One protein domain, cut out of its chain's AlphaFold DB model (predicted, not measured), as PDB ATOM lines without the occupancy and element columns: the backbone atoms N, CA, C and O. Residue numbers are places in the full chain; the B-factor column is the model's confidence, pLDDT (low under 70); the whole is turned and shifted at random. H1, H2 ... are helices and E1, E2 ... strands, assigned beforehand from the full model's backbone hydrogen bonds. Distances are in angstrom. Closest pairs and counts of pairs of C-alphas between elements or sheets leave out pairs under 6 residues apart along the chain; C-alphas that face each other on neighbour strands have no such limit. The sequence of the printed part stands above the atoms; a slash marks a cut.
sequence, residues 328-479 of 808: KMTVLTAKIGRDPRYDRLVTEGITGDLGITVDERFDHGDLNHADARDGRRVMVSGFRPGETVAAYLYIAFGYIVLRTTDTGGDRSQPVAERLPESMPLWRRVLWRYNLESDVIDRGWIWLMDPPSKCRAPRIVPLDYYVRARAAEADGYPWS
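This is residues 328 to 479 of the 808 residues of an uncharacterized protein of Vitrella brassicaformis (strain CCMP3155) (UniProt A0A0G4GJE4). One twisted sheet of seven strands, antiparallel throughout in the order E2, E3, E4, E5, E1, E6, E7, has helices H1 and H3 over one face as a second layer, while H5 runs away from its E6 and E7 end. Two loops stick out, residues 365 to 370 and 450 to 455. The printed part has 152 residues with five named helices and seven named strands, in chain order E1 H1 E2 E3 E4 E5 H2 H3 H4 E6 E7 H5, of mixed class. It is compact, with a radius of gyration of the C-alphas of 17.1 A, yet elongated, spanning 59 by 37 by 34 A.

Start at edge strand E2, residues 356 to 362, a hairpin with E3, residues 373 to 381; N 358 and O 377 are within hydrogen-bond range at 2.9 A. E3 forms a hairpin with E4, residues 391 to 396 (N 378 and O 393, 2.9 A), and E4 with E5, residues 399 to 404 (N 394 and O 401, 2.9 A). E2 E3 E4 E5 are a meander, each strand the antiparallel neighbour of the one before. Next comes E1, residues 329 to 335, antiparallel to E5, with N 331 and O 402 at 2.9 A. Beyond it find antiparallel E6, residues 444 to 447, with N 333 and O 444 at 3.0 A, then its hairpin partner, edge strand E7, residues 458 to 461, with N 445 and O 460 at 3.0 A. H1, residues 340 to 347, is on the sheet at a height of 9.6 A, across the strands at 75 degrees to E4 on the local plane; its closest C-alphas to E3 are Val 346 and Arg 376, 5.9 A. H3, residues 422 to 432, is on the same face at a height of 9.1 A, only just slantwise at 31 degrees to E4 on the local plane; its closest C-alphas to E3 are Leu 425 and Val 380, 6.0 A. H2, residues 415 to 418, and H4, residues 436 to 439, each only just touch H3, only at the corner, with 3 pairs of C-alphas within 8 A; the closest are Ala 416 and Met 423, 5.6 A, and Glu 436 and Leu 430, 4.8 A. H4 only grazes the sheet with residues 438 to 439. H5, residues 462 to 473, is on the sheet; its closest C-alphas to E6 are Leu 462 and Trp 444, 5.4 A. Every O i to N i+4 pair is within hydrogen-bond range in H1 and H5, 6 of 7 in H3; H2 and H4 are too short for one.

Find C-alpha 329 at (-36.431, -30.592, 54.989), where E1 begins its 17.9 A. E3 starts at C-alpha 373, (-36.447, -53.944, 43.835), and runs 25.8 A; E2 covers 19.6 A, and H3 and H5 16.5 A each. H5 ends at C-alpha 473, (-57.093, -17.027, 58.687).

The C-alphas farthest apart, Asn 368 and Gly 475, are 60.2 A apart. The printed part has no cut and no long link. Mean pLDDT of the printed part is 87.0; 29 residues are under 70, among them 447 to 460 and 475 to 479.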
ATOM      1  N   LYS A 328     -32.235 -30.454  56.495       64.19
ATOM      2  CA  LYS A 328     -32.701 -31.143  55.277       64.19
ATOM      3  C   LYS A 328     -34.192 -31.372  55.427       64.19
ATOM      4  O   LYS A 328     -34.619 -32.370  56.020       64.19
ATOM      5  N   MET A 329     -34.990 -30.435  54.929       75.19
ATOM      6  CA  MET A 329     -36.431 -30.592  54.989       75.19
ATOM      7  C   MET A 329     -36.831 -31.728  54.044       75.19
ATOM      8  O   MET A 329     -36.692 -31.652  52.823       75.19
ATOM      9  N   THR A 330     -37.319 -32.816  54.637       83.88
ATOM     10  CA  THR A 330     -38.184 -33.750  53.917       83.88
ATOM     11  C   THR A 330     -39.502 -33.016  53.773       83.88
ATOM     12  O   THR A 330     -40.164 -32.756  54.771       83.88
ATOM     13  N   VAL A 331     -39.805 -32.560  52.564       87.62
ATOM     14  CA  VAL A 331     -40.880 -31.589  52.346       87.62
ATOM     15  C   VAL A 331     -42.211 -32.312  52.264       87.62
ATOM     16  O   VAL A 331     -43.123 -32.017  53.029       87.62
ATOM     17  N   LEU A 332     -42.281 -33.300  51.371       93.62
ATOM     18  CA  LEU A 332     -43.457 -34.123  51.129       93.62
ATOM     19  C   LEU A 332     -43.051 -35.591  50.999       93.62
ATOM     20  O   LEU A 332     -41.972 -35.926  50.505       93.62
ATOM     21  N   THR A 333     -43.932 -36.479  51.445       95.38
ATOM     22  CA  THR A 333     -43.890 -37.914  51.153       95.38
ATOM     23  C   THR A 333     -45.258 -38.356  50.668       95.38
ATOM     24  O   THR A 333     -46.257 -38.108  51.337       95.38
ATOM     25  N   ALA A 334     -45.301 -39.043  49.534       96.50
ATOM     26  CA  ALA A 334     -46.513 -39.620  48.976       96.50
ATOM     27  C   ALA A 334     -46.354 -41.132  48.804       96.50
ATOM     28  O   ALA A 334     -45.289 -41.623  48.420       96.50
ATOM     29  N   LYS A 335     -47.427 -41.871  49.097       96.69
ATOM     30  CA  LYS A 335     -47.520 -43.318  48.889       96.69
ATOM     31  C   LYS A 335     -48.344 -43.559  47.629       96.69
ATOM     32  O   LYS A 335     -49.563 -43.454  47.670       96.69
ATOM     33  N   ILE A 336     -47.665 -43.883  46.535       96.94
ATOM     34  CA  ILE A 336     -48.275 -44.105  45.216       96.94
ATOM     35  C   ILE A 336     -48.662 -45.583  45.034       96.94
ATOM     36  O   ILE A 336     -49.683 -45.896  44.432       96.94
ATOM     37  N   GLY A 337     -47.891 -46.510  45.614       94.62
ATOM     38  CA  GLY A 337     -48.114 -47.950  45.459       94.62
ATOM     39  C   GLY A 337     -47.592 -48.490  44.123       94.62
ATOM     40  O   GLY A 337     -46.561 -48.034  43.636       94.62
ATOM     41  N   ARG A 338     -48.279 -49.495  43.562       92.12
ATOM     42  CA  ARG A 338     -47.965 -50.107  42.256       92.12
ATOM     43  C   ARG A 338     -48.783 -49.433  41.151       92.12
ATOM     44  O   ARG A 338     -49.772 -49.988  40.681       92.12
ATOM     45  N   ASP A 339     -48.403 -48.210  40.807       95.81
ATOM     46  CA  ASP A 339     -49.025 -47.440  39.728       95.81
ATOM     47  C   ASP A 339     -48.140 -47.496  38.467       95.81
ATOM     48  O   ASP A 339     -46.943 -47.222  38.572       95.81
ATOM     49  N   PRO A 340     -48.672 -47.768  37.262       96.88
ATOM     50  CA  PRO A 340     -47.867 -47.761  36.037       96.88
ATOM     51  C   PRO A 340     -47.106 -46.445  35.787       96.88
ATOM     52  O   PRO A 340     -46.038 -46.455  35.177       96.88
ATOM     53  N   ARG A 341     -47.607 -45.302  36.278       97.44
ATOM     54  CA  ARG A 341     -46.903 -44.005  36.246       97.44
ATOM     55  C   ARG A 341     -45.658 -44.005  37.136       97.44
ATOM     56  O   ARG A 341     -44.633 -43.441  36.758       97.44
ATOM     57  N   TYR A 342     -45.748 -44.644  38.303       96.50
ATOM     58  CA  TYR A 342     -44.641 -44.823  39.241       96.50
ATOM     59  C   TYR A 342     -43.557 -45.717  38.637       96.50
ATOM     60  O   TYR A 342     -42.390 -45.330  38.607       96.50
ATOM     61  N   ASP A 343     -43.949 -46.859  38.070       95.81
ATOM     62  CA  ASP A 343     -43.015 -47.800  37.448       95.81
ATOM     63  C   ASP A 343     -42.301 -47.164  36.238       95.81
ATOM     64  O   ASP A 343     -41.091 -47.332  36.066       95.81
ATOM     65  N   ARG A 344     -43.000 -46.330  35.450       97.12
ATOM     66  CA  ARG A 344     -42.384 -45.499  34.396       97.12
ATOM     67  C   ARG A 344     -41.378 -44.482  34.950       97.12
ATOM     68  O   ARG A 344     -40.315 -44.320  34.358       97.12
ATOM     69  N   LEU A 345     -41.655 -43.831  36.084       97.06
ATOM     70  CA  LEU A 345     -40.707 -42.910  36.733       97.06
ATOM     71  C   LEU A 345     -39.466 -43.639  37.292       97.06
ATOM     72  O   LEU A 345     -38.370 -43.075  37.268       97.06
ATOM     73  N   VAL A 346     -39.607 -44.890  37.745       96.62
ATOM     74  CA  VAL A 346     -38.489 -45.748  38.198       96.62
ATOM     75  C   VAL A 346     -37.645 -46.282  37.036       96.62
ATOM     76  O   VAL A 346     -36.448 -46.483  37.211       96.62
ATOM     77  N   THR A 347     -38.226 -46.485  35.849       95.00
ATOM     78  CA  THR A 347     -37.545 -47.155  34.725       95.00
ATOM     79  C   THR A 347     -37.074 -46.209  33.616       95.00
ATOM     80  O   THR A 347     -35.895 -46.239  33.258       95.00
ATOM     81  N   GLU A 348     -37.934 -45.333  33.086       96.44
ATOM     82  CA  GLU A 348     -37.657 -44.545  31.873       96.44
ATOM     83  C   GLU A 348     -36.492 -43.556  32.020       96.44
ATOM     84  O   GLU A 348     -36.253 -43.002  33.091       96.44
ATOM     85  N   GLY A 349     -35.795 -43.264  30.918       95.44
ATOM     86  CA  GLY A 349     -34.709 -42.282  30.902       95.44
ATOM     87  C   GLY A 349     -35.197 -40.846  31.135       95.44
ATOM     88  O   GLY A 349     -35.971 -40.305  30.340       95.44
ATOM     89  N   ILE A 350     -34.700 -40.209  32.196       96.75
ATOM     90  CA  ILE A 350     -34.874 -38.774  32.459       96.75
ATOM     91  C   ILE A 350     -33.727 -38.010  31.784       96.75
ATOM     92  O   ILE A 350     -32.582 -38.457  31.778       96.75
ATOM     93  N   THR A 351     -34.049 -36.874  31.173       96.56
ATOM     94  CA  THR A 351     -33.123 -36.039  30.398       96.56
ATOM     95  C   THR A 351     -32.431 -34.994  31.288       96.56
ATOM     96  O   THR A 351     -32.970 -34.595  32.319       96.56
ATOM     97  N   GLY A 352     -31.218 -34.553  30.925       93.00
ATOM     98  CA  GLY A 352     -30.358 -33.720  31.794       93.00
ATOM     99  C   GLY A 352     -30.871 -32.299  32.096       93.00
ATOM    100  O   GLY A 352     -30.419 -31.649  33.043       93.00
ATOM    101  N   ASP A 353     -31.833 -31.819  31.315       95.62
ATOM    102  CA  ASP A 353     -32.614 -30.603  31.565       95.62
ATOM    103  C   ASP A 353     -33.613 -30.784  32.727       95.62
ATOM    104  O   ASP A 353     -33.846 -29.852  33.498       95.62
ATOM    105  N   LEU A 354     -34.138 -32.001  32.903       96.88
ATOM    106  CA  LEU A 354     -35.028 -32.386  33.999       96.88
ATOM    107  C   LEU A 354     -34.255 -32.820  35.251       96.88
ATOM    108  O   LEU A 354     -34.694 -32.531  36.362       96.88
ATOM    109  N   GLY A 355     -33.116 -33.502  35.093       97.06
ATOM    110  CA  GLY A 355     -32.282 -33.909  36.223       97.06
ATOM    111  C   GLY A 355     -31.247 -34.996  35.928       97.06
ATOM    112  O   GLY A 355     -31.055 -35.417  34.790       97.06
ATOM    113  N   ILE A 356     -30.587 -35.475  36.985       97.19
ATOM    114  CA  ILE A 356     -29.690 -36.643  36.961       97.19
ATOM    115  C   ILE A 356     -30.388 -37.814  37.658       97.19
ATOM    116  O   ILE A 356     -30.836 -37.657  38.796       97.19
ATOM    117  N   THR A 357     -30.428 -38.994  37.032       97.25
ATOM    118  CA  THR A 357     -30.833 -40.229  37.720       97.25
ATOM    119  C   THR A 357     -29.678 -40.851  38.499       97.25
ATOM    120  O   THR A 357     -28.531 -40.887  38.054       97.25
ATOM    121  N   VAL A 358     -30.002 -41.378  39.674       97.19
ATOM    122  CA  VAL A 358     -29.146 -42.252  40.476       97.19
ATOM    123  C   VAL A 358     -29.947 -43.525  40.713       97.19
ATOM    124  O   VAL A 358     -30.840 -43.542  41.561       97.19
ATOM    125  N   ASP A 359     -29.673 -44.551  39.912       97.12
ATOM    126  CA  ASP A 359     -30.361 -45.841  39.983       97.12
ATOM    127  C   ASP A 359     -29.678 -46.752  41.027       97.12
ATOM    128  O   ASP A 359     -28.455 -46.947  40.992       97.12
ATOM    129  N   GLU A 360     -30.472 -47.314  41.941       96.81
ATOM    130  CA  GLU A 360     -30.079 -48.350  42.903       96.81
ATOM    131  C   GLU A 360     -30.991 -49.583  42.776       96.81
ATOM    132  O   GLU A 360     -32.171 -49.463  42.460       96.81
ATOM    133  N   ARG A 361     -30.463 -50.782  43.034       97.12
ATOM    134  CA  ARG A 361     -31.225 -52.038  43.052       97.12
ATOM    135  C   ARG A 361     -31.030 -52.716  44.400       97.12
ATOM    136  O   ARG A 361     -29.904 -53.014  44.792       97.12
ATOM    137  N   PHE A 362     -32.121 -52.937  45.122       97.06
ATOM    138  CA  PHE A 362     -32.124 -53.622  46.407       97.06
ATOM    139  C   PHE A 362     -32.403 -55.113  46.200       97.06
ATOM    140  O   PHE A 362     -33.534 -55.512  45.927       97.06
ATOM    141  N   ASP A 363     -31.357 -55.926  46.314       96.75
ATOM    142  CA  ASP A 363     -31.333 -57.349  45.955       96.75
ATOM    143  C   ASP A 363     -30.999 -58.269  47.145       96.75
ATOM    144  O   ASP A 363     -30.668 -59.441  46.981       96.75
ATOM    145  N   HIS A 364     -31.061 -57.723  48.364       95.12
ATOM    146  CA  HIS A 364     -30.747 -58.409  49.624       95.12
ATOM    147  C   HIS A 364     -29.316 -58.989  49.739       95.12
ATOM    148  O   HIS A 364     -28.982 -59.552  50.780       95.12
ATOM    149  N   GLY A 365     -28.443 -58.788  48.745       94.06
ATOM    150  CA  GLY A 365     -27.071 -59.306  48.705       94.06
ATOM    151  C   GLY A 365     -26.803 -60.281  47.555       94.06
ATOM    152  O   GLY A 365     -25.636 -60.536  47.255       94.06
ATOM    153  N   ASP A 366     -27.849 -60.794  46.901       95.69
ATOM    154  CA  ASP A 366     -27.773 -61.783  45.822       95.69
ATOM    155  C   ASP A 366     -28.122 -61.145  44.471       95.69
ATOM    156  O   ASP A 366     -29.224 -60.649  44.261       95.69
ATOM    157  N   LEU A 367     -27.187 -61.207  43.520       95.19
ATOM    158  CA  LEU A 367     -27.364 -60.660  42.169       95.19
ATOM    159  C   LEU A 367     -28.466 -61.370  41.359       95.19
ATOM    160  O   LEU A 367     -28.909 -60.835  40.344       95.19
ATOM    161  N   ASN A 368     -28.907 -62.553  41.797       95.25
ATOM    162  CA  ASN A 368     -29.952 -63.360  41.164       95.25
ATOM    163  C   ASN A 368     -31.311 -63.243  41.879       95.25
ATOM    164  O   ASN A 368     -32.247 -63.966  41.533       95.25
ATOM    165  N   HIS A 369     -31.437 -62.365  42.881       95.50
ATOM    166  CA  HIS A 369     -32.623 -62.308  43.727       95.50
ATOM    167  C   HIS A 369     -33.881 -61.923  42.927       95.50
ATOM    168  O   HIS A 369     -33.999 -60.805  42.418       95.50
ATOM    169  N   ALA A 370     -34.834 -62.856  42.832       93.94
ATOM    170  CA  ALA A 370     -36.008 -62.742  41.963       93.94
ATOM    171  C   ALA A 370     -36.907 -61.532  42.287       93.94
ATOM    172  O   ALA A 370     -37.405 -60.879  41.375       93.94
ATOM    173  N   ASP A 371     -37.058 -61.198  43.573       94.19
ATOM    174  CA  ASP A 371     -37.864 -60.070  44.062       94.19
ATOM    175  C   ASP A 371     -37.046 -58.774  44.264       94.19
ATOM    176  O   ASP A 371     -37.474 -57.868  44.988       94.19
ATOM    177  N   ALA A 372     -35.857 -58.670  43.653       95.62
ATOM    178  CA  ALA A 372     -35.001 -57.491  43.769       95.62
ATOM    179  C   ALA A 372     -35.682 -56.227  43.219       95.62
ATOM    180  O   ALA A 372     -36.232 -56.213  42.115       95.62
ATOM    181  N   ARG A 373     -35.631 -55.152  44.011       95.88
ATOM    182  CA  ARG A 373     -36.447 -53.944  43.835       95.88
ATOM    183  C   ARG A 373     -35.595 -52.785  43.359       95.88
ATOM    184  O   ARG A 373     -34.655 -52.398  44.048       95.88
ATOM    185  N   ASP A 374     -35.956 -52.200  42.228       96.38
ATOM    186  CA  ASP A 374     -35.310 -50.982  41.753       96.38
ATOM    187  C   ASP A 374     -35.801 -49.754  42.534       96.38
ATOM    188  O   ASP A 374     -36.969 -49.637  42.915       96.38
ATOM    189  N   GLY A 375     -34.871 -48.843  42.791       96.31
ATOM    190  CA  GLY A 375     -35.082 -47.544  43.401       96.31
ATOM    191  C   GLY A 375     -34.301 -46.483  42.632       96.31
ATOM    192  O   GLY A 375     -33.286 -46.758  41.992       96.31
ATOM    193  N   ARG A 376     -34.780 -45.243  42.674       97.19
ATOM    194  CA  ARG A 376     -34.197 -44.138  41.914       97.19
ATOM    195  C   ARG A 376     -34.168 -42.865  42.742       97.19
ATOM    196  O   ARG A 376     -35.150 -42.510  43.393       97.19
ATOM    197  N   ARG A 377     -33.064 -42.120  42.676       97.12
ATOM    198  CA  ARG A 377     -33.051 -40.686  43.009       97.12
ATOM    199  C   ARG A 377     -33.034 -39.876  41.720       97.12
ATOM    200  O   ARG A 377     -32.414 -40.291  40.745       97.12
ATOM    201  N   VAL A 378     -33.697 -38.726  41.726       97.75
ATOM    202  CA  VAL A 378     -33.668 -37.759  40.621       97.75
ATOM    203  C   VAL A 378     -33.246 -36.417  41.196       97.75
ATOM    204  O   VAL A 378     -34.030 -35.765  41.885       97.75
ATOM    205  N   MET A 379     -31.995 -36.031  40.957       97.56
ATOM    206  CA  MET A 379     -31.466 -34.715  41.325       97.56
ATOM    207  C   MET A 379     -31.973 -33.692  40.315       97.56
ATOM    208  O   MET A 379     -31.681 -33.840  39.131       97.56
ATOM    209  N   VAL A 380     -32.714 -32.679  40.764       97.94
ATOM    210  CA  VAL A 380     -33.299 -31.642  39.890       97.94
ATOM    211  C   VAL A 380     -32.619 -30.277  40.035       97.94
ATOM    212  O   VAL A 380     -32.687 -29.476  39.106       97.94
ATOM    213  N   SER A 381     -31.917 -30.045  41.153       97.75
ATOM    214  CA  SER A 381     -31.052 -28.877  41.385       97.75
ATOM    215  C   SER A 381     -29.850 -29.222  42.276       97.75
ATOM    216  O   SER A 381     -29.875 -30.224  43.002       97.75
ATOM    217  N   GLY A 382     -28.821 -28.380  42.233       96.50
ATOM    218  CA  GLY A 382     -27.600 -28.390  43.043       96.50
ATOM    219  C   GLY A 382     -26.361 -28.947  42.332       96.50
ATOM    220  O   GLY A 382     -25.310 -29.103  42.954       96.50
ATOM    221  N   PHE A 383     -26.478 -29.285  41.047       96.38
ATOM    222  CA  PHE A 383     -25.472 -30.010  40.267       96.38
ATOM    223  C   PHE A 383     -24.944 -29.239  39.046       96.38
ATOM    224  O   PHE A 383     -23.926 -29.642  38.462       96.38
ATOM    225  N   ARG A 384     -25.601 -28.138  38.662       96.56
ATOM    226  CA  ARG A 384     -25.179 -27.204  37.608       96.56
ATOM    227  C   ARG A 384     -24.412 -26.015  38.212       96.56
ATOM    228  O   ARG A 384     -24.577 -25.739  39.401       96.56
ATOM    229  N   PRO A 385     -23.564 -25.311  37.437       96.12
ATOM    230  CA  PRO A 385     -22.923 -24.081  37.900       96.12
ATOM    231  C   PRO A 385     -23.950 -23.062  38.410       96.12
ATOM    232  O   PRO A 385     -25.057 -22.984  37.887       96.12
ATOM    233  N   GLY A 386     -23.585 -22.294  39.436       95.50
ATOM    234  CA  GLY A 386     -24.456 -21.282  40.047       95.50
ATOM    235  C   GLY A 386     -25.512 -21.812  41.029       95.50
ATOM    236  O   GLY A 386     -25.854 -21.086  41.955       95.50
ATOM    237  N   GLU A 387     -25.971 -23.065  40.906       96.62
ATOM    238  CA  GLU A 387     -26.999 -23.624  41.802       96.62
ATOM    239  C   GLU A 387     -26.518 -23.644  43.277       96.62
ATOM    240  O   GLU A 387     -25.446 -24.165  43.619       96.62
ATOM    241  N   THR A 388     -27.324 -23.047  44.160       95.19
ATOM    242  CA  THR A 388     -27.105 -22.914  45.616       95.19
ATOM    243  C   THR A 388     -27.947 -23.902  46.424       95.19
ATOM    244  O   THR A 388     -27.532 -24.321  47.505       95.19
ATOM    245  N   VAL A 389     -29.106 -24.300  45.894       95.00
ATOM    246  CA  VAL A 389     -30.037 -25.277  46.463       95.00
ATOM    247  C   VAL A 389     -29.827 -26.656  45.842       95.00
ATOM    248  O   VAL A 389     -29.807 -26.801  44.626       95.00
ATOM    249  N   ALA A 390     -29.751 -27.700  46.672       95.50
ATOM    250  CA  ALA A 390     -29.769 -29.092  46.235       95.50
ATOM    251  C   ALA A 390     -31.158 -29.696  46.475       95.50
ATOM    252  O   ALA A 390     -31.549 -29.909  47.624       95.50
ATOM    253  N   ALA A 391     -31.883 -30.009  45.398       95.94
ATOM    254  CA  ALA A 391     -33.254 -30.520  45.440       95.94
ATOM    255  C   ALA A 391     -33.376 -31.842  44.669       95.94
ATOM    256  O   ALA A 391     -32.858 -31.972  43.556       95.94
ATOM    257  N   TYR A 392     -34.074 -32.830  45.241       96.50
ATOM    258  CA  TYR A 392     -34.229 -34.148  44.619       96.50
ATOM    259  C   TYR A 392     -35.524 -34.879  44.988       96.50
ATOM    260  O   TYR A 392     -36.132 -34.638  46.034       96.50
ATOM    261  N   LEU A 393     -35.905 -35.815  44.117       96.88
ATOM    262  CA  LEU A 393     -36.896 -36.854  44.383       96.88
ATOM    263  C   LEU A 393     -36.184 -38.149  44.790       96.88
ATOM    264  O   LEU A 393     -35.152 -38.499  44.217       96.88
ATOM    265  N   TYR A 394     -36.754 -38.893  45.733       96.44
ATOM    266  CA  TYR A 394     -36.423 -40.295  45.988       96.44
ATOM    267  C   TYR A 394     -37.653 -41.163  45.737       96.44
ATOM    268  O   TYR A 394     -38.699 -40.927  46.336       96.44
ATOM    269  N   ILE A 395     -37.513 -42.147  44.855       97.00
ATOM    270  CA  ILE A 395     -38.566 -43.042  44.390       97.00
ATOM    271  C   ILE A 395     -38.145 -44.476  44.732       97.00
ATOM    272  O   ILE A 395     -37.261 -45.031  44.084       97.00
ATOM    273  N   ALA A 396     -38.737 -45.063  45.773       95.81
ATOM    274  CA  ALA A 396     -38.512 -46.464  46.148       95.81
ATOM    275  C   ALA A 396     -39.711 -47.057  46.910       95.81
ATOM    276  O   ALA A 396     -40.446 -46.339  47.589       95.81
ATOM    277  N   PHE A 397     -39.903 -48.377  46.814       94.25
ATOM    278  CA  PHE A 397     -40.903 -49.151  47.574       94.25
ATOM    279  C   PHE A 397     -42.376 -48.688  47.439       94.25
ATOM    280  O   PHE A 397     -43.180 -48.919  48.342       94.25
ATOM    281  N   GLY A 398     -42.747 -48.038  46.331       95.94
ATOM    282  CA  GLY A 398     -44.081 -47.451  46.129       95.94
ATOM    283  C   GLY A 398     -44.266 -46.065  46.766       95.94
ATOM    284  O   GLY A 398     -45.392 -45.571  46.835       95.94
ATOM    285  N   TYR A 399     -43.186 -45.435  47.239       96.75
ATOM    286  CA  TYR A 399     -43.171 -44.080  47.791       96.75
ATOM    287  C   TYR A 399     -42.382 -43.117  46.902       96.75
ATOM    288  O   TYR A 399     -41.388 -43.508  46.281       96.75
ATOM    289  N   ILE A 400     -42.806 -41.851  46.897       97.44
ATOM    290  CA  ILE A 400     -42.055 -40.704  46.373       97.44
ATOM    291  C   ILE A 400     -41.823 -39.725  47.526       97.44
ATOM    292  O   ILE A 400     -42.754 -39.376  48.251       97.44
ATOM    293  N   VAL A 401     -40.576 -39.292  47.709       95.88
ATOM    294  CA  VAL A 401     -40.151 -38.405  48.800       95.88
ATOM    295  C   VAL A 401     -39.388 -37.215  48.223       95.88
ATOM    296  O   VAL A 401     -38.373 -37.405  47.555       95.88
ATOM    297  N   LEU A 402     -39.850 -35.996  48.508       95.94
ATOM    298  CA  LEU A 402     -39.229 -34.745  48.061       95.94
ATOM    299  C   LEU A 402     -38.338 -34.168  49.168       95.94
ATOM    300  O   LEU A 402     -38.772 -34.032  50.317       95.94
ATOM    301  N   ARG A 403     -37.077 -33.858  48.845       94.00
ATOM    302  CA  ARG A 403     -36.061 -33.396  49.810       94.00
ATOM    303  C   ARG A 403     -35.214 -32.279  49.212       94.00
ATOM    304  O   ARG A 403     -34.754 -32.400  48.078       94.00
ATOM    305  N   THR A 404     -34.981 -31.223  49.987       94.38
ATOM    306  CA  THR A 404     -34.197 -30.056  49.554       94.38
ATOM    307  C   THR A 404     -33.307 -29.490  50.669       94.38
ATOM    308  O   THR A 404     -33.512 -29.798  51.848       94.38
ATOM    309  N   THR A 405     -32.311 -28.688  50.284       92.62
ATOM    310  CA  THR A 405     -31.530 -27.795  51.165       92.62
ATOM    311  C   THR A 405     -31.967 -26.331  51.090       92.62
ATOM    312  O   THR A 405     -31.380 -25.498  51.775       92.62
ATOM    313  N   ASP A 406     -32.956 -26.020  50.251       91.50
ATOM    314  CA  ASP A 406     -33.687 -24.752  50.249       91.50
ATOM    315  C   ASP A 406     -34.124 -24.432  51.683       91.50
ATOM    316  O   ASP A 406     -34.761 -25.255  52.351       91.50
ATOM    317  N   THR A 407     -33.694 -23.276  52.195       85.69
ATOM    318  CA  THR A 407     -33.853 -22.929  53.613       85.69
ATOM    319  C   THR A 407     -35.311 -22.742  54.014       85.69
ATOM    320  O   THR A 407     -35.627 -22.863  55.199       85.69
ATOM    321  N   GLY A 408     -36.193 -22.513  53.038       77.38
ATOM    322  CA  GLY A 408     -37.621 -22.379  53.247       77.38
ATOM    323  C   GLY A 408     -38.038 -20.989  53.724       77.38
ATOM    324  O   GLY A 408     -37.563 -20.498  54.747       77.38
ATOM    325  N   GLY A 409     -39.019 -20.403  53.040       80.75
ATOM    326  CA  GLY A 409     -39.855 -19.348  53.611       80.75
ATOM    327  C   GLY A 409     -40.622 -19.832  54.853       80.75
ATOM    328  O   GLY A 409     -40.662 -21.038  55.151       80.75
ATOM    329  N   ASP A 410     -41.241 -18.885  55.569       83.12
ATOM    330  CA  ASP A 410     -41.974 -19.139  56.819       83.12
ATOM    331  C   ASP A 410     -42.901 -20.359  56.704       83.12
ATOM    332  O   ASP A 410     -43.614 -20.534  55.719       83.12
ATOM    333  N   ARG A 411     -42.895 -21.209  57.736       83.25
ATOM    334  CA  ARG A 411     -43.663 -22.458  57.814       83.25
ATOM    335  C   ARG A 411     -45.176 -22.251  57.689       83.25
ATOM    336  O   ARG A 411     -45.861 -23.236  57.435       83.25
ATOM    337  N   SER A 412     -45.680 -21.029  57.870       85.12
ATOM    338  CA  SER A 412     -47.077 -20.661  57.611       85.12
ATOM    339  C   SER A 412     -47.475 -20.738  56.131       85.12
ATOM    340  O   SER A 412     -48.612 -21.111  55.847       85.12
ATOM    341  N   GLN A 413     -46.560 -20.417  55.211       88.44
ATOM    342  CA  GLN A 413     -46.890 -20.168  53.808       88.44
ATOM    343  C   GLN A 413     -47.091 -21.459  52.989       88.44
ATOM    344  O   GLN A 413     -46.576 -22.527  53.358       88.44
ATOM    345  N   PRO A 414     -47.793 -21.396  51.842       89.88
ATOM    346  CA  PRO A 414     -47.913 -22.512  50.908       89.88
ATOM    347  C   PRO A 414     -46.554 -23.083  50.483       89.88
ATOM    348  O   PRO A 414     -45.580 -22.362  50.274       89.88
ATOM    349  N   VAL A 415     -46.477 -24.407  50.302       89.44
ATOM    350  CA  VAL A 415     -45.204 -25.118  50.050       89.44
ATOM    351  C   VAL A 415     -44.481 -24.622  48.785       89.44
ATOM    352  O   VAL A 415     -43.258 -24.698  48.715       89.44
ATOM    353  N   ALA A 416     -45.219 -24.084  47.806       90.81
ATOM    354  CA  ALA A 416     -44.656 -23.489  46.594       90.81
ATOM    355  C   ALA A 416     -43.987 -22.122  46.837       90.81
ATOM    356  O   ALA A 416     -42.906 -21.886  46.310       90.81
ATOM    357  N   GLU A 417     -44.584 -21.258  47.662       92.06
ATOM    358  CA  GLU A 417     -44.006 -19.959  48.052       92.06
ATOM    359  C   GLU A 417     -42.817 -20.135  48.995       92.06
ATOM    360  O   GLU A 417     -41.843 -19.390  48.942       92.06
ATOM    361  N   ARG A 418     -42.876 -21.164  49.847       91.50
ATOM    362  CA  ARG A 418     -41.781 -21.498  50.755       91.50
ATOM    363  C   ARG A 418     -40.538 -22.003  50.039       91.50
ATOM    364  O   ARG A 418     -39.466 -21.843  50.604       91.50
ATOM    365  N   LEU A 419     -40.673 -22.648  48.880       93.75
ATOM    366  CA  LEU A 419     -39.582 -23.353  48.198       93.75
ATOM    367  C   LEU A 419     -39.506 -22.962  46.709       93.75
ATOM    368  O   LEU A 419     -39.728 -23.816  45.837       93.75
ATOM    369  N   PRO A 420     -39.250 -21.675  46.405       95.19
ATOM    370  CA  PRO A 420     -39.407 -21.118  45.061       95.19
ATOM    371  C   PRO A 420     -38.446 -21.738  44.039       95.19
ATOM    372  O   PRO A 420     -38.827 -21.916  42.885       95.19
ATOM    373  N   GLU A 421     -37.236 -22.130  44.452       95.56
ATOM    374  CA  GLU A 421     -36.284 -22.837  43.585       95.56
ATOM    375  C   GLU A 421     -36.658 -24.317  43.418       95.56
ATOM    376  O   GLU A 421     -36.626 -24.868  42.317       95.56
ATOM    377  N   SER A 422     -37.029 -24.986  44.515       96.12
ATOM    378  CA  SER A 422     -37.207 -26.446  44.526       96.12
ATOM    379  C   SER A 422     -38.509 -26.900  43.854       96.12
ATOM    380  O   SER A 422     -38.533 -27.913  43.146       96.12
ATOM    381  N   MET A 423     -39.609 -26.176  44.086       96.94
ATOM    382  CA  MET A 423     -40.953 -26.628  43.711       96.94
ATOM    383  C   MET A 423     -41.186 -26.704  42.190       96.94
ATOM    384  O   MET A 423     -41.672 -27.745  41.736       96.94
ATOM    385  N   PRO A 424     -40.830 -25.695  41.364       97.62
ATOM    386  CA  PRO A 424     -41.053 -25.757  39.915       97.62
ATOM    387  C   PRO A 424     -40.295 -26.912  39.248       97.62
ATOM    388  O   PRO A 424     -40.780 -27.506  38.284       97.62
ATOM    389  N   LEU A 425     -39.122 -27.261  39.785       97.88
ATOM    390  CA  LEU A 425     -38.266 -28.326  39.268       97.88
ATOM    391  C   LEU A 425     -38.834 -29.719  39.585       97.88
ATOM    392  O   LEU A 425     -38.879 -30.577  38.702       97.88
ATOM    393  N   TRP A 426     -39.356 -29.940  40.800       98.00
ATOM    394  CA  TRP A 426     -40.091 -31.174  41.114       98.00
ATOM    395  C   TRP A 426     -41.370 -31.312  40.292       98.00
ATOM    396  O   TRP A 426     -41.610 -32.389  39.746       98.00
ATOM    397  N   ARG A 427     -42.156 -30.233  40.160       97.75
ATOM    398  CA  ARG A 427     -43.363 -30.212  39.319       97.75
ATOM    399  C   ARG A 427     -43.042 -30.630  37.886       97.75
ATOM    400  O   ARG A 427     -43.633 -31.584  37.398       97.75
ATOM    401  N   ARG A 428     -42.024 -30.027  37.260       98.00
ATOM    402  CA  ARG A 428     -41.593 -30.355  35.887       98.00
ATOM    403  C   ARG A 428     -41.273 -31.847  35.694       98.00
ATOM    404  O   ARG A 428     -41.644 -32.413  34.668       98.00
ATOM    405  N   VAL A 429     -40.630 -32.495  36.672       98.12
ATOM    406  CA  VAL A 429     -40.379 -33.949  36.628       98.12
ATOM    407  C   VAL A 429     -41.664 -34.751  36.834       98.12
ATOM    408  O   VAL A 429     -41.946 -35.651  36.050       98.12
ATOM    409  N   LEU A 430     -42.454 -34.443  37.865       98.12
ATOM    410  CA  LEU A 430     -43.659 -35.205  38.219       98.12
ATOM    411  C   LEU A 430     -44.757 -35.108  37.149       98.12
ATOM    412  O   LEU A 430     -45.424 -36.101  36.856       98.12
ATOM    413  N   TRP A 431     -44.909 -33.933  36.538       98.06
ATOM    414  CA  TRP A 431     -45.868 -33.642  35.475       98.06
ATOM    415  C   TRP A 431     -45.662 -34.537  34.246       98.06
ATOM    416  O   TRP A 431     -46.623 -35.128  33.758       98.06
ATOM    417  N   ARG A 432     -44.407 -34.772  33.829       97.75
ATOM    418  CA  ARG A 432     -44.053 -35.693  32.723       97.75
ATOM    419  C   ARG A 432     -44.587 -37.126  32.919       97.75
ATOM    420  O   ARG A 432     -44.800 -37.838  31.937       97.75
ATOM    421  N   TYR A 433     -44.815 -37.546  34.162       97.81
ATOM    422  CA  TYR A 433     -45.357 -38.865  34.511       97.81
ATOM    423  C   TYR A 433     -46.817 -38.807  34.999       97.81
ATOM    424  O   TYR A 433     -47.358 -39.827  35.416       97.81
ATOM    425  N   ASN A 434     -47.474 -37.642  34.931       98.00
ATOM    426  CA  ASN A 434     -48.797 -37.376  35.509       98.00
ATOM    427  C   ASN A 434     -48.882 -37.700  37.016       98.00
ATOM    428  O   ASN A 434     -49.917 -38.160  37.490       98.00
ATOM    429  N   LEU A 435     -47.795 -37.495  37.767       97.88
ATOM    430  CA  LEU A 435     -47.696 -37.777  39.208       97.88
ATOM    431  C   LEU A 435     -47.752 -36.517  40.086       97.88
ATOM    432  O   LEU A 435     -47.634 -36.629  41.303       97.88
ATOM    433  N   GLU A 436     -47.917 -35.326  39.501       97.62
ATOM    434  CA  GLU A 436     -47.824 -34.063  40.243       97.62
ATOM    435  C   GLU A 436     -48.845 -33.980  41.386       97.62
ATOM    436  O   GLU A 436     -48.430 -33.949  42.539       97.62
ATOM    437  N   SER A 437     -50.151 -34.034  41.116       96.69
ATOM    438  CA  SER A 437     -51.167 -33.914  42.176       96.69
ATOM    439  C   SER A 437     -51.162 -35.058  43.195       96.69
ATOM    440  O   SER A 437     -51.526 -34.857  44.352       96.69
ATOM    441  N   ASP A 438     -50.704 -36.254  42.813       96.94
ATOM    442  CA  ASP A 438     -50.576 -37.381  43.745       96.94
ATOM    443  C   ASP A 438     -49.377 -37.243  44.700       96.94
ATOM    444  O   ASP A 438     -49.364 -37.880  45.755       96.94
ATOM    445  N   VAL A 439     -48.387 -36.402  44.370       96.06
ATOM    446  CA  VAL A 439     -47.192 -36.162  45.201       96.06
ATOM    447  C   VAL A 439     -47.205 -34.796  45.882       96.06
ATOM    448  O   VAL A 439     -46.811 -34.697  47.044       96.06
ATOM    449  N   ILE A 440     -47.636 -33.756  45.168       95.38
ATOM    450  CA  ILE A 440     -47.724 -32.377  45.646       95.38
ATOM    451  C   ILE A 440     -49.000 -32.214  46.469       95.38
ATOM    452  O   ILE A 440     -48.909 -32.099  47.687       95.38
ATOM    453  N   ASP A 441     -50.174 -32.290  45.842       93.62
ATOM    454  CA  ASP A 441     -51.450 -31.925  46.482       93.62
ATOM    455  C   ASP A 441     -51.909 -32.956  47.531       93.62
ATOM    456  O   ASP A 441     -52.475 -32.600  48.564       93.62
ATOM    457  N   ARG A 442     -51.631 -34.245  47.285       93.31
ATOM    458  CA  ARG A 442     -51.957 -35.384  48.172       93.31
ATOM    459  C   ARG A 442     -50.781 -35.848  49.045       93.31
ATOM    460  O   ARG A 442     -50.874 -36.872  49.726       93.31
ATOM    461  N   GLY A 443     -49.663 -35.124  49.015       92.38
ATOM    462  CA  GLY A 443     -48.483 -35.435  49.816       92.38
ATOM    463  C   GLY A 443     -48.700 -35.205  51.316       92.38
ATOM    464  O   GLY A 443     -49.518 -34.396  51.745       92.38
ATOM    465  N   TRP A 444     -47.918 -35.900  52.138       90.25
ATOM    466  CA  TRP A 444     -47.867 -35.694  53.586       90.25
ATOM    467  C   TRP A 444     -46.670 -34.807  53.923       90.25
ATOM    468  O   TRP A 444     -45.536 -35.161  53.575       90.25
ATOM    469  N   ILE A 445     -46.894 -33.679  54.608       85.56
ATOM    470  CA  ILE A 445     -45.789 -32.852  55.108       85.56
ATOM    471  C   ILE A 445     -45.152 -33.568  56.299       85.56
ATOM    472  O   ILE A 445     -45.827 -33.929  57.266       85.56
ATOM    473  N   TRP A 446     -43.824 -33.692  56.272       77.31
ATOM    474  CA  TRP A 446     -43.055 -34.033  57.464       77.31
ATOM    475  C   TRP A 446     -42.735 -32.763  58.247       77.31
ATOM    476  O   TRP A 446     -41.741 -32.080  57.984       77.31
ATOM    477  N   LEU A 447     -43.565 -32.455  59.247       66.94
ATOM    478  CA  LEU A 447     -43.271 -31.412  60.229       66.94
ATOM    479  C   LEU A 447     -42.218 -31.934  61.217       66.94
ATOM    480  O   LEU A 447     -42.496 -32.265  62.370       66.94
ATOM    481  N   MET A 448     -40.981 -32.008  60.721       56.06
ATOM    482  CA  MET A 448     -39.777 -32.125  61.532       56.06
ATOM    483  C   MET A 448     -39.595 -30.813  62.301       56.06
ATOM    484  O   MET A 448     -39.138 -29.800  61.757       56.06
ATOM    485  N   ASP A 449     -39.981 -30.812  63.573       54.16
ATOM    486  CA  ASP A 449     -39.472 -29.828  64.524       54.16
ATOM    487  C   ASP A 449     -37.942 -29.972  64.632       54.16
ATOM    488  O   ASP A 449     -37.415 -31.078  64.480       54.16
ATOM    489  N   PRO A 450     -37.196 -28.871  64.840       52.81
ATOM    490  CA  PRO A 450     -35.748 -28.948  64.996       52.81
ATOM    491  C   PRO A 450     -35.381 -29.840  66.199       52.81
ATOM    492  O   PRO A 450     -36.112 -29.854  67.193       52.81
ATOM    493  N   PRO A 451     -34.235 -30.551  66.159       49.44
ATOM    494  CA  PRO A 451     -33.901 -31.628  67.103       49.44
ATOM    495  C   PRO A 451     -33.680 -31.191  68.566       49.44
ATOM    496  O   PRO A 451     -33.356 -32.018  69.410       49.44
ATOM    497  N   SER A 452     -33.896 -29.917  68.902       49.28
ATOM    498  CA  SER A 452     -33.896 -29.402  70.277       49.28
ATOM    499  C   SER A 452     -35.116 -29.826  71.111       49.28
ATOM    500  O   SER A 452     -35.192 -29.483  72.290       49.28
ATOM    501  N   LYS A 453     -36.080 -30.561  70.534       46.66
ATOM    502  CA  LYS A 453     -37.223 -31.142  71.258       46.66
ATOM    503  C   LYS A 453     -37.440 -32.600  70.855       46.66
ATOM    504  O   LYS A 453     -37.879 -32.878  69.745       46.66
ATOM    505  N   CYS A 454     -37.214 -33.525  71.789       37.19
ATOM    506  CA  CYS A 454     -37.457 -34.960  71.618       37.19
ATOM    507  C   CYS A 454     -38.963 -35.292  71.607       37.19
ATOM    508  O   CYS A 454     -39.497 -35.864  72.557       37.19
ATOM    509  N   ARG A 455     -39.667 -34.908  70.539       50.56
ATOM    510  CA  ARG A 455     -41.041 -35.339  70.238       50.56
ATOM    511  C   ARG A 455     -41.050 -36.148  68.947       50.56
ATOM    512  O   ARG A 455     -40.281 -35.864  68.034       50.56
ATOM    513  N   ALA A 456     -41.936 -37.139  68.870       50.91
ATOM    514  CA  ALA A 456     -42.157 -37.881  67.634       50.91
ATOM    515  C   ALA A 456     -42.589 -36.916  66.504       50.91
ATOM    516  O   ALA A 456     -43.371 -35.994  66.767       50.91
ATOM    517  N   PRO A 457     -42.085 -37.094  65.267       52.47
ATOM    518  CA  PRO A 457     -42.373 -36.187  64.162       52.47
ATOM    519  C   PRO A 457     -43.869 -36.175  63.839       52.47
ATOM    520  O   PRO A 457     -44.506 -37.224  63.737       52.47
ATOM    521  N   ARG A 458     -44.434 -34.978  63.649       62.97
ATOM    522  CA  ARG A 458     -45.843 -34.823  63.278       62.97
ATOM    523  C   ARG A 458     -46.006 -35.061  61.778       62.97
ATOM    524  O   ARG A 458     -45.509 -34.291  60.958       62.97
ATOM    525  N   ILE A 459     -46.711 -36.136  61.447       68.25
ATOM    526  CA  ILE A 459     -47.082 -36.522  60.085       68.25
ATOM    527  C   ILE A 459     -48.514 -36.032  59.851       68.25
ATOM    528  O   ILE A 459     -49.421 -36.435  60.577       68.25
ATOM    529  N   VAL A 460     -48.711 -35.138  58.879       69.81
ATOM    530  CA  VAL A 460     -50.012 -34.503  58.600       69.81
ATOM    531  C   VAL A 460     -50.253 -34.473  57.080       69.81
ATOM    532  O   VAL A 460     -49.326 -34.115  56.344       69.81
ATOM    533  N   PRO A 461     -51.456 -34.827  56.584       74.81
ATOM    534  CA  PRO A 461     -51.820 -34.625  55.179       74.81
ATOM    535  C   PRO A 461     -51.742 -33.140  54.790       74.81
ATOM    536  O   PRO A 461     -52.158 -32.279  55.571       74.81
ATOM    537  N   LEU A 462     -51.227 -32.817  53.597       70.00
ATOM    538  CA  LEU A 462     -51.131 -31.424  53.137       70.00
ATOM    539  C   LEU A 462     -52.509 -30.751  53.070       70.00
ATOM    540  O   LEU A 462     -52.669 -29.628  53.539       70.00
ATOM    541  N   ASP A 463     -53.505 -31.445  52.527       63.91
ATOM    542  CA  ASP A 463     -54.874 -30.951  52.362       63.91
ATOM    543  C   ASP A 463     -55.578 -30.679  53.705       63.91
ATOM    544  O   ASP A 463     -56.440 -29.802  53.789       63.91
ATOM    545  N   TYR A 464     -55.197 -31.400  54.764       74.31
ATOM    546  CA  TYR A 464     -55.628 -31.119  56.132       74.31
ATOM    547  C   TYR A 464     -54.904 -29.889  56.695       74.31
ATOM    548  O   TYR A 464     -55.548 -29.010  57.264       74.31
ATOM    549  N   TYR A 465     -53.583 -29.786  56.499       67.56
ATOM    550  CA  TYR A 465     -52.789 -28.641  56.964       67.56
ATOM    551  C   TYR A 465     -53.251 -27.317  56.332       67.56
ATOM    552  O   TYR A 465     -53.460 -26.333  57.042       67.56
ATOM    553  N   VAL A 466     -53.475 -27.305  55.014       69.94
ATOM    554  CA  VAL A 466     -53.967 -26.132  54.273       69.94
ATOM    555  C   VAL A 466     -55.373 -25.744  54.733       69.94
ATOM    556  O   VAL A 466     -55.610 -24.572  55.024       69.94
ATOM    557  N   ARG A 467     -56.298 -26.705  54.881       73.00
ATOM    558  CA  ARG A 467     -57.665 -26.417  55.356       73.00
ATOM    559  C   ARG A 467     -57.702 -25.920  56.803       73.00
ATOM    560  O   ARG A 467     -58.472 -25.012  57.100       73.00
ATOM    561  N   ALA A 468     -56.851 -26.454  57.679       69.00
ATOM    562  CA  ALA A 468     -56.726 -25.973  59.055       69.00
ATOM    563  C   ALA A 468     -56.217 -24.520  59.119       69.00
ATOM    564  O   ALA A 468     -56.734 -23.735  59.909       69.00
ATOM    565  N   ARG A 469     -55.253 -24.144  58.264       66.00
ATOM    566  CA  ARG A 469     -54.743 -22.763  58.186       66.00
ATOM    567  C   ARG A 469     -55.717 -21.782  57.531       66.00
ATOM    568  O   ARG A 469     -55.788 -20.647  57.985       66.00
ATOM    569  N   ALA A 470     -56.484 -22.204  56.525       67.00
ATOM    570  CA  ALA A 470     -57.530 -21.366  55.933       67.00
ATOM    571  C   ALA A 470     -58.589 -20.972  56.980       67.00
ATOM    572  O   ALA A 470     -58.848 -19.790  57.176       67.00
ATOM    573  N   ALA A 471     -59.098 -21.945  57.748       68.19
ATOM    574  CA  ALA A 471     -60.060 -21.683  58.823       68.19
ATOM    575  C   ALA A 471     -59.509 -20.760  59.932       68.19
ATOM    576  O   ALA A 471     -60.258 -19.970  60.505       68.19
ATOM    577  N   GLU A 472     -58.206 -20.838  60.225       69.19
ATOM    578  CA  GLU A 472     -57.521 -19.952  61.177       69.19
ATOM    579  C   GLU A 472     -57.392 -18.511  60.645       69.19
ATOM    580  O   GLU A 472     -57.564 -17.563  61.410       69.19
ATOM    581  N   ALA A 473     -57.145 -18.337  59.341       65.62
ATOM    582  CA  ALA A 473     -57.093 -17.027  58.687       65.62
ATOM    583  C   ALA A 473     -58.479 -16.366  58.570       65.62
ATOM    584  O   ALA A 473     -58.602 -15.162  58.792       65.62
ATOM    585  N   ASP A 474     -59.524 -17.157  58.310       80.06
ATOM    586  CA  ASP A 474     -60.927 -16.717  58.270       80.06
ATOM    587  C   ASP A 474     -61.518 -16.427  59.671       80.06
ATOM    588  O   ASP A 474     -62.694 -16.087  59.802       80.06
ATOM    589  N   GLY A 475     -60.724 -16.569  60.740       68.06
ATOM    590  CA  GLY A 475     -61.129 -16.256  62.113       68.06
ATOM    591  C   GLY A 475     -62.126 -17.241  62.735       68.06
ATOM    592  O   GLY A 475     -62.714 -16.929  63.774       68.06
ATOM    593  N   TYR A 476     -62.325 -18.425  62.146       58.03
ATOM    594  CA  TYR A 476     -63.217 -19.432  62.722       58.03
ATOM    595  C   TYR A 476     -62.631 -19.991  64.030       58.03
ATOM    596  O   TYR A 476     -61.477 -20.431  64.056       58.03
ATOM    597  N   PRO A 477     -63.413 -20.042  65.127       49.91
ATOM    598  CA  PRO A 477     -62.949 -20.635  66.372       49.91
ATOM    599  C   PRO A 477     -62.640 -22.129  66.188       49.91
ATOM    600  O   PRO A 477     -63.369 -22.877  65.532       49.91
ATOM    601  N   TRP A 478     -61.528 -22.546  66.794       45.91
ATOM    602  CA  TRP A 478     -60.903 -23.862  66.644       45.91
ATOM    603  C   TRP A 478     -61.899 -25.004  66.916       45.91
ATOM    604  O   TRP A 478     -62.341 -25.208  68.047       45.91
ATOM    605  N   SER A 479     -62.296 -25.732  65.868       49.16
ATOM    606  CA  SER A 479     -63.415 -26.682  65.951       49.16
ATOM    607  C   SER A 479     -63.060 -27.978  66.714       49.16
ATOM    608  O   SER A 479     -61.950 -28.492  66.542       49.16
TER     609      SER A 479